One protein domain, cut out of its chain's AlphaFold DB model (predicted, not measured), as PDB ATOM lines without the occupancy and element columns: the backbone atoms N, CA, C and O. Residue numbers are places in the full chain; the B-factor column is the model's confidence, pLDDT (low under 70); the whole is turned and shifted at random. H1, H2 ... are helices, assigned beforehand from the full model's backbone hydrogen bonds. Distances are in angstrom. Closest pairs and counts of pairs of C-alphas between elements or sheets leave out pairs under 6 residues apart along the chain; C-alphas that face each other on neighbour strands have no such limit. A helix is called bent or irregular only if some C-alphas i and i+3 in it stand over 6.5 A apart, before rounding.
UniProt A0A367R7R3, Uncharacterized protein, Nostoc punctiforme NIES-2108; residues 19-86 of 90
ATOM      1  N   PRO A  19     198.445 146.831 167.196       91.31
ATOM      2  CA  PRO A  19     197.436 146.691 168.252       91.31
ATOM      3  C   PRO A  19     196.126 147.455 167.997       91.31
ATOM      4  O   PRO A  19     195.072 147.006 168.436       91.31
ATOM      5  N   ALA A  20     196.159 148.562 167.243       93.50
ATOM      6  CA  ALA A  20     194.945 149.291 166.868       93.50
ATOM      7  C   ALA A  20     194.152 148.595 165.746       93.50
ATOM      8  O   ALA A  20     192.956 148.835 165.600       93.50
ATOM      9  N   VAL A  21     194.797 147.734 164.952       94.75
ATOM     10  CA  VAL A  21     194.219 147.130 163.735       94.75
ATOM     11  C   VAL A  21     193.914 145.642 163.911       94.75
ATOM     12  O   VAL A  21     192.899 145.148 163.426       94.75
ATOM     13  N   PHE A  22     194.800 144.911 164.579       94.44
ATOM     14  CA  PHE A  22     194.707 143.476 164.794       94.44
ATOM     15  C   PHE A  22     194.247 143.196 166.218       94.44
ATOM     16  O   PHE A  22     194.982 143.430 167.177       94.44
ATOM     17  N   HIS A  23     193.036 142.660 166.352       94.94
ATOM     18  CA  HIS A  23     192.485 142.265 167.643       94.94
ATOM     19  C   HIS A  23     192.376 140.750 167.711       94.94
ATOM     20  O   HIS A  23     191.886 140.102 166.786       94.94
ATOM     21  N   ARG A  24     192.829 140.181 168.826       94.31
ATOM     22  CA  ARG A  24     192.784 138.739 169.043       94.31
ATOM     23  C   ARG A  24     191.489 138.341 169.752       94.31
ATOM     24  O   ARG A  24     191.180 138.893 170.807       94.31
ATOM     25  N   GLU A  25     190.792 137.348 169.199       96.62
ATOM     26  CA  GLU A  25     189.522 136.747 169.661       96.62
ATOM     27  C   GLU A  25     188.305 137.690 169.691       96.62
ATOM     28  O   GLU A  25     187.221 137.321 169.250       96.62
ATOM     29  N   THR A  26     188.461 138.911 170.202       95.38
ATOM     30  CA  THR A  26     187.378 139.885 170.378       95.38
ATOM     31  C   THR A  26     187.839 141.272 169.982       95.38
ATOM     32  O   THR A  26     188.996 141.614 170.217       95.38
ATOM     33  N   TYR A  27     186.916 142.103 169.512       95.75
ATOM     34  CA  TYR A  27     187.182 143.518 169.280       95.75
ATOM     35  C   TYR A  27     187.621 144.221 170.579       95.75
ATOM     36  O   TYR A  27     186.965 144.081 171.613       95.75
ATOM     37  N   LYS A  28     188.748 144.937 170.539       91.75
ATOM     38  CA  LYS A  28     189.411 145.538 171.708       91.75
ATOM     39  C   LYS A  28     189.353 147.057 171.615       91.75
ATOM     40  O   LYS A  28     190.112 147.641 170.856       91.75
ATOM     41  N   LEU A  29     188.393 147.683 172.298       89.50
ATOM     42  CA  LEU A  29     188.170 149.135 172.224       89.50
ATOM     43  C   LEU A  29     189.103 149.925 173.140       89.50
ATOM     44  O   LEU A  29     189.687 150.905 172.704       89.50
ATOM     45  N   VAL A  30     189.260 149.487 174.389       87.38
ATOM     46  CA  VAL A  30     190.028 150.225 175.405       87.38
ATOM     47  C   VAL A  30     191.503 150.311 175.013       87.38
ATOM     48  O   VAL A  30     192.142 151.343 175.169       87.38
ATOM     49  N   GLU A  31     192.035 149.238 174.438       82.38
ATOM     50  CA  GLU A  31     193.422 149.146 173.993       82.38
ATOM     51  C   GLU A  31     193.716 149.995 172.737       82.38
ATOM     52  O   GLU A  31     194.880 150.193 172.389       82.38
ATOM     53  N   GLN A  32     192.689 150.515 172.047       90.12
ATOM     54  CA  GLN A  32     192.880 151.392 170.885       90.12
ATOM     55  C   GLN A  32     193.241 152.821 171.274       90.12
ATOM     56  O   GLN A  32     193.984 153.451 170.528       90.12
ATOM     57  N   ASP A  33     192.747 153.336 172.402       91.88
ATOM     58  CA  ASP A  33     192.894 154.756 172.748       91.88
ATOM     59  C   ASP A  33     194.371 155.157 172.875       91.88
ATOM     60  O   ASP A  33     194.812 156.141 172.278       91.88
ATOM     61  N   GLU A  34     195.169 154.341 173.571       93.81
ATOM     62  CA  GLU A  34     196.615 154.551 173.705       93.81
ATOM     63  C   GLU A  34     197.333 154.446 172.350       93.81
ATOM     64  O   GLU A  34     198.175 155.276 172.004       93.81
ATOM     65  N   ALA A  35     196.959 153.457 171.537       94.75
ATOM     66  CA  ALA A  35     197.544 153.241 170.220       94.75
ATOM     67  C   ALA A  35     197.213 154.375 169.227       94.75
ATOM     68  O   ALA A  35     198.055 154.732 168.398       94.75
ATOM     69  N   ILE A  36     196.012 154.956 169.312       95.56
ATOM     70  CA  ILE A  36     195.584 156.111 168.513       95.56
ATOM     71  C   ILE A  36     196.302 157.376 168.985       95.56
ATOM     72  O   ILE A  36     196.791 158.123 168.140       95.56
ATOM     73  N   ALA A  37     196.427 157.599 170.297       96.19
ATOM     74  CA  ALA A  37     197.171 158.735 170.841       96.19
ATOM     75  C   ALA A  37     198.637 158.715 170.378       96.19
ATOM     76  O   ALA A  37     199.130 159.703 169.836       96.19
ATOM     77  N   HIS A  38     199.299 157.559 170.469       96.31
ATOM     78  CA  HIS A  38     200.656 157.392 169.951       96.31
ATOM     79  C   HIS A  38     200.745 157.651 168.437       96.31
ATOM     80  O   HIS A  38     201.670 158.298 167.946       96.31
ATOM     81  N   TYR A  39     199.761 157.174 167.673       97.81
ATOM     82  CA  TYR A  39     199.723 157.402 166.234       97.81
ATOM     83  C   TYR A  39     199.456 158.868 165.858       97.81
ATOM     84  O   TYR A  39     199.969 159.341 164.841       97.81
ATOM     85  N   ASN A  40     198.696 159.604 166.671       98.00
ATOM     86  CA  ASN A  40     198.472 161.035 166.491       98.00
ATOM     87  C   ASN A  40     199.789 161.824 166.574       98.00
ATOM     88  O   ASN A  40     200.012 162.695 165.730       98.00
ATOM     89  N   ASP A  41     200.684 161.471 167.501       97.81
ATOM     90  CA  ASP A  41     202.014 162.084 167.606       97.81
ATOM     91  C   ASP A  41     202.869 161.800 166.360       97.81
ATOM     92  O   ASP A  41     203.366 162.733 165.725       97.81
ATOM     93  N   ILE A  42     202.939 160.534 165.926       97.88
ATOM     94  CA  ILE A  42     203.651 160.131 164.697       97.88
ATOM     95  C   ILE A  42     203.127 160.902 163.478       97.88
ATOM     96  O   ILE A  42     203.886 161.366 162.624       97.88
ATOM     97  N   MET A  43     201.807 161.032 163.361       98.06
ATOM     98  CA  MET A  43     201.192 161.722 162.232       98.06
ATOM     99  C   MET A  43     201.428 163.229 162.268       98.06
ATOM    100  O   MET A  43     201.563 163.831 161.204       98.06
ATOM    101  N   LYS A  44     201.515 163.839 163.453       97.12
ATOM    102  CA  LYS A  44     201.863 165.254 163.605       97.12
ATOM    103  C   LYS A  44     203.292 165.530 163.138       97.12
ATOM    104  O   LYS A  44     203.512 166.505 162.413       97.12
ATOM    105  N   GLU A  45     204.240 164.667 163.495       97.00
ATOM    106  CA  GLU A  45     205.617 164.733 162.986       97.00
ATOM    107  C   GLU A  45     205.628 164.596 161.462       97.00
ATOM    108  O   GLU A  45     206.130 165.477 160.764       97.00
ATOM    109  N   PHE A  46     204.944 163.579 160.932       97.50
ATOM    110  CA  PHE A  46     204.830 163.364 159.492       97.50
ATOM    111  C   PHE A  46     204.225 164.570 158.758       97.50
ATOM    112  O   PHE A  46     204.759 165.016 157.746       97.50
ATOM    113  N   TYR A  47     203.119 165.137 159.248       96.75
ATOM    114  CA  TYR A  47     202.517 166.327 158.642       96.75
ATOM    115  C   TYR A  47     203.474 167.519 158.646       96.75
ATOM    116  O   TYR A  47     203.539 168.241 157.650       96.75
ATOM    117  N   THR A  48     204.252 167.687 159.716       95.69
ATOM    118  CA  THR A  48     205.273 168.735 159.815       95.69
ATOM    119  C   THR A  48     206.382 168.532 158.781       95.69
ATOM    120  O   THR A  48     206.672 169.446 158.007       95.69
ATOM    121  N   GLU A  49     206.955 167.328 158.702       96.19
ATOM    122  CA  GLU A  49     208.000 166.973 157.730       96.19
ATOM    123  C   GLU A  49     207.536 167.159 156.284       96.19
ATOM    124  O   GLU A  49     208.269 167.674 155.439       96.19
ATOM    125  N   GLN A  50     206.286 166.784 156.009       95.81
ATOM    126  CA  GLN A  50     205.675 166.893 154.687       95.81
ATOM    127  C   GLN A  50     205.095 168.281 154.393       95.81
ATOM    128  O   GLN A  50     204.501 168.479 153.332       95.81
ATOM    129  N   LYS A  51     205.262 169.251 155.307       95.94
ATOM    130  CA  LYS A  51     204.749 170.627 155.191       95.94
ATOM    131  C   LYS A  51     203.249 170.667 154.876       95.94
ATOM    132  O   LYS A  51     202.775 171.505 154.108       95.94
ATOM    133  N   MET A  52     202.501 169.730 155.450       95.00
ATOM    134  CA  MET A  52     201.060 169.617 155.275       95.00
ATOM    135  C   MET A  52     200.341 170.527 156.270       95.00
ATOM    136  O   MET A  52     200.622 170.500 157.464       95.00
ATOM    137  N   ASN A  53     199.364 171.298 155.789       91.75
ATOM    138  CA  ASN A  53     198.513 172.118 156.650       91.75
ATOM    139  C   ASN A  53     197.282 171.316 157.097       91.75
ATOM    140  O   ASN A  53     196.222 171.398 156.475       91.75
ATOM    141  N   VAL A  54     197.454 170.492 158.130       91.06
ATOM    142  CA  VAL A  54     196.377 169.690 158.725       91.06
ATOM    143  C   VAL A  54     196.041 170.259 160.107       91.06
ATOM    144  O   VAL A  54     196.924 170.284 160.964       91.06
ATOM    145  N   PRO A  55     194.806 170.740 160.340       86.88
ATOM    146  CA  PRO A  55     194.383 171.173 161.665       86.88
ATOM    147  C   PRO A  55     194.149 169.963 162.578       86.88
ATOM    148  O   PRO A  55     193.599 168.951 162.146       86.88
ATOM    149  N   GLY A  56     194.534 170.094 163.847       90.75
ATOM    150  CA  GLY A  56     194.370 169.031 164.840       90.75
ATOM    151  C   GLY A  56     195.288 167.830 164.600       90.75
ATOM    152  O   GLY A  56     196.327 167.933 163.945       90.75
ATOM    153  N   ASP A  57     194.916 166.692 165.177       96.06
ATOM    154  CA  ASP A  57     195.619 165.426 164.990       96.06
ATOM    155  C   ASP A  57     194.997 164.567 163.875       96.06
ATOM    156  O   ASP A  57     194.013 164.941 163.226       96.06
ATOM    157  N   TRP A  58     195.591 163.398 163.621       96.69
ATOM    158  CA  TRP A  58     195.084 162.480 162.606       96.69
ATOM    159  C   TRP A  58     193.651 162.027 162.892       96.69
ATOM    160  O   TRP A  58     192.864 161.903 161.948       96.69
ATOM    161  N   SER A  59     193.311 161.769 164.155       95.62
ATOM    162  CA  SER A  59     191.992 161.280 164.545       95.62
ATOM    163  C   SER A  59     190.901 162.323 164.290       95.62
ATOM    164  O   SER A  59     189.921 162.016 163.607       95.62
ATOM    165  N   GLN A  60     191.119 163.575 164.707       95.12
ATOM    166  CA  GLN A  60     190.216 164.693 164.439       95.12
ATOM    167  C   GLN A  60     190.083 164.928 162.932       95.12
ATOM    168  O   GLN A  60     188.975 164.916 162.394       95.12
ATOM    169  N   HIS A  61     191.212 165.062 162.230       93.00
ATOM    170  CA  HIS A  61     191.217 165.303 160.789       93.00
ATOM    171  C   HIS A  61     190.506 164.189 160.005       93.00
ATOM    172  O   HIS A  61     189.837 164.440 159.000       93.00
ATOM    173  N   SER A  62     190.641 162.936 160.446       93.00
ATOM    174  CA  SER A  62     189.973 161.796 159.814       93.00
ATOM    175  C   SER A  62     188.471 161.790 160.088       93.00
ATOM    176  O   SER A  62     187.700 161.531 159.164       93.00
ATOM    177  N   ALA A  63     188.051 162.113 161.314       93.38
ATOM    178  CA  ALA A  63     186.641 162.193 161.686       93.38
ATOM    179  C   ALA A  63     185.908 163.310 160.923       93.38
ATOM    180  O   ALA A  63     184.813 163.087 160.407       93.38
ATOM    181  N   GLU A  64     186.532 164.479 160.757       91.12
ATOM    182  CA  GLU A  64     185.961 165.610 160.011       91.12
ATOM    183  C   GLU A  64     185.589 165.235 158.567       91.12
ATOM    184  O   GLU A  64     184.561 165.667 158.046       91.12
ATOM    185  N   ARG A  65     186.369 164.355 157.925       88.25
ATOM    186  CA  ARG A  65     186.128 163.906 156.540       88.25
ATOM    187  C   ARG A  65     184.908 163.004 156.368       88.25
ATOM    188  O   ARG A  65     184.541 162.720 155.229       88.25
ATOM    189  N   ILE A  66     184.312 162.534 157.460       89.50
ATOM    190  CA  ILE A  66     183.102 161.702 157.452       89.50
ATOM    191  C   ILE A  66     181.990 162.291 158.327       89.50
ATOM    192  O   ILE A  66     180.977 161.636 158.551       89.50
ATOM    193  N   ALA A  67     182.165 163.522 158.813       90.69
ATOM    194  CA  ALA A  67     181.260 164.136 159.777       90.69
ATOM    195  C   ALA A  67     179.871 164.448 159.197       90.69
ATOM    196  O   ALA A  67     178.888 164.474 159.934       90.69
ATOM    197  N   THR A  68     179.770 164.689 157.885       87.94
ATOM    198  CA  THR A  68     178.499 165.002 157.213       87.94
ATOM    199  C   THR A  68     178.395 164.306 155.858       87.94
ATOM    200  O   THR A  68     179.402 163.942 155.251       87.94
ATOM    201  N   LEU A  69     177.164 164.161 155.350       83.81
ATOM    202  CA  LEU A  69     176.914 163.611 154.012       83.81
ATOM    203  C   LEU A  69     177.587 164.429 152.901       83.81
ATOM    204  O   LEU A  69     178.021 163.852 151.904       83.81
ATOM    205  N   ASP A  70     177.722 165.745 153.083       83.00
ATOM    206  CA  ASP A  70     178.385 166.620 152.112       83.00
ATOM    207  C   ASP A  70     179.883 166.303 151.988       83.00
ATOM    208  O   ASP A  70     180.445 166.345 150.889       83.00
ATOM    209  N   TYR A  71     180.530 165.883 153.083       83.31
ATOM    210  CA  TYR A  71     181.928 165.443 153.052       83.31
ATOM    211  C   TYR A  71     182.138 164.122 152.304       83.31
ATOM    212  O   TYR A  71     183.247 163.855 151.835       83.31
ATOM    213  N   LEU A  72     181.086 163.321 152.116       82.06
ATOM    214  CA  LEU A  72     181.167 162.018 151.457       82.06
ATOM    215  C   LEU A  72     181.203 162.096 149.917       82.06
ATOM    216  O   LEU A  72     181.166 161.059 149.261       82.06
ATOM    217  N   LYS A  73     181.283 163.297 149.320       79.00
ATOM    218  CA  LYS A  73     181.574 163.537 147.884       79.00
ATOM    219  C   LYS A  73     180.811 162.625 146.904       79.00
ATOM    220  O   LYS A  73     181.408 161.999 146.032       79.00
ATOM    221  N   GLY A  74     179.488 162.553 147.037       72.38
ATOM    222  CA  GLY A  74     178.630 161.764 146.140       72.38
ATOM    223  C   GLY A  74     178.378 160.325 146.594       72.38
ATOM    224  O   GLY A  74     177.502 159.667 146.043       72.38
ATOM    225  N   CYS A  75     179.019 159.840 147.667       82.81
ATOM    226  CA  CYS A  75     178.630 158.554 148.262       82.81
ATOM    227  C   CYS A  75     177.212 158.571 148.860       82.81
ATOM    228  O   CYS A  75     176.670 157.504 149.139       82.81
ATOM    229  N   LYS A  76     176.584 159.747 149.015       84.38
ATOM    230  CA  LYS A  76     175.163 159.856 149.382       84.38
ATOM    231  C   LYS A  76     174.240 159.124 148.389       84.38
ATOM    232  O   LYS A  76     173.232 158.569 148.809       84.38
ATOM    233  N   ASP A  77     174.641 159.034 147.118       88.19
ATOM    234  CA  ASP A  77     173.853 158.429 146.037       88.19
ATOM    235  C   ASP A  77     174.252 156.961 145.775       88.19
ATOM    236  O   ASP A  77     173.738 156.313 144.860       88.19
ATOM    237  N   LEU A  78     175.174 156.395 146.571       90.75
ATOM    238  CA  LEU A  78     175.729 155.053 146.345       90.75
ATOM    239  C   LEU A  78     174.647 153.966 146.381       90.75
ATOM    240  O   LEU A  78     174.648 153.064 145.547       90.75
ATOM    241  N   ARG A  79     173.701 154.068 147.323       91.44
ATOM    242  CA  ARG A  79     172.571 153.134 147.440       91.44
ATOM    243  C   ARG A  79     171.713 153.136 146.175       91.44
ATOM    244  O   ARG A  79     171.411 152.073 145.641       91.44
ATOM    245  N   GLU A  80     171.326 154.319 145.708       92.19
ATOM    246  CA  GLU A  80     170.513 154.472 144.499       92.19
ATOM    247  C   GLU A  80     171.271 153.980 143.265       92.19
ATOM    248  O   GLU A  80     170.733 153.211 142.475       92.19
ATOM    249  N   THR A  81     172.551 154.335 143.157       93.50
ATOM    250  CA  THR A  81     173.433 153.886 142.076       93.50
ATOM    251  C   THR A  81     173.468 152.358 141.995       93.50
ATOM    252  O   THR A  81     173.251 151.793 140.926       93.50
ATOM    253  N   LEU A  82     173.676 151.673 143.124       94.50
ATOM    254  CA  LEU A  82     173.695 150.208 143.178       94.50
ATOM    255  C   LEU A  82     172.346 149.592 142.781       94.50
ATOM    256  O   LEU A  82     172.323 148.651 141.988       94.50
ATOM    257  N   ASN A  83     171.233 150.154 143.258       95.00
ATOM    258  CA  ASN A  83     169.895 149.708 142.868       95.00
ATOM    259  C   ASN A  83     169.643 149.890 141.361       95.00
ATOM    260  O   ASN A  83     169.093 148.992 140.724       95.00
ATOM    261  N   ASN A  84     170.086 151.007 140.777       95.38
ATOM    262  CA  ASN A  84     169.960 151.286 139.342       95.38
ATOM    263  C   ASN A  84     170.790 150.314 138.486       95.38
ATOM    264  O   ASN A  84     170.406 149.999 137.362       95.38
ATOM    265  N   PHE A  85     171.886 149.779 139.033       96.44
ATOM    266  CA  PHE A  85     172.647 148.677 138.433       96.44
ATOM    267  C   PHE A  85     172.040 147.284 138.694       96.44
ATOM    268  O   PHE A  85     172.598 146.281 138.255       96.44
ATOM    269  N   GLY A  86     170.900 147.194 139.386       96.88
ATOM    270  CA  GLY A  86     170.203 145.938 139.670       96.88
ATOM    271  C   GLY A  86     170.737 145.167 140.882       96.88
ATOM    272  O   GLY A  86     170.295 144.042 141.128       96.88
TER     273      GLY A  86
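AT A GLANCE: This is residues 19 to 86 of the 90 residues of an uncharacterized protein of Nostoc punctiforme NIES-2108 (UniProt A0A367R7R3). One long helix, H1, makes the crossbar of an open T, and a thin stem of three shorter helices, H2, H3 and H4, leads away from its middle in a broken row with little packed against it. Residues 19 to 29, in no named element, form a loop at the end where H1 begins, and residues 50 to 57 fold back from its other end to bring H2 to its middle. The far end of the stem, residues 78 to 86, sticks out alone. The printed part has 68 residues with four named helices in the order H1, H2, H3, H4 and no named strand; the class is all helix. The whole is flat, spanning 44 by 39 by 17 A, and only just extended, close to loose, with a radius of gyration of the C-alphas of 16.8 A.

HOW THE PARTS SIT: The longest helix is H1, residues 30 to 49. It touches H2, residues 58 to 64, with its residues 36 to 44 alone; the closest C-alphas are those of Asn 40 and Trp 58, 5.4 A apart. The lines of H1 and H2 are about perpendicular, at 84 degrees. H3, residues 69 to 72, is only just apart from H2, with their closest C-alphas 8.0 A apart. H4, residues 75 to 84, and H3 touch only at the corner, and only just, with 3 pairs of C-alphas within 8 A; the closest are those of Leu 69 and Lys 76, 6.2 A apart. H1 is apart from H3 and H4, and H2 is apart from H4. Every O i to N i+4 pair in H2 is within hydrogen-bond range, against 14 of 16 in H1 and 4 of 6 in H4, while H3 is too short for such a pair.

IN THESE COORDINATES: H1 begins at C-alpha 30, (190.028, 150.225, 175.405), and ends at C-alpha 49, (208.000, 166.973, 157.730), 30.3 A away. It is neither bent nor irregular, but only just: C-alphas 31 and 34 are 6.3 A apart. H2 measures 10.0 A from C-alpha 58 to C-alpha 64, and H3 5.2 A from C-alpha 69 to C-alpha 72. H4 measures 14.4 A and ends at C-alpha 84, (169.960, 151.286, 139.342); it is irregular, with C-alphas 76 and 79 7.5 A apart.

THE WHOLE: The two C-alphas farthest apart are those of Glu 49 and Gly 86, at 46.9 A. Residues 78 to 86, of which 78 to 84 belong to H4, stand free; without them the body spans 36 by 35 by 13 A. The link from H1 to H2 is short, those from H2 to H3 and from H3 to H4 are tight, and no link is long. The printed part has no cut. Its mean pLDDT is 92.3, and no printed residue is under 70.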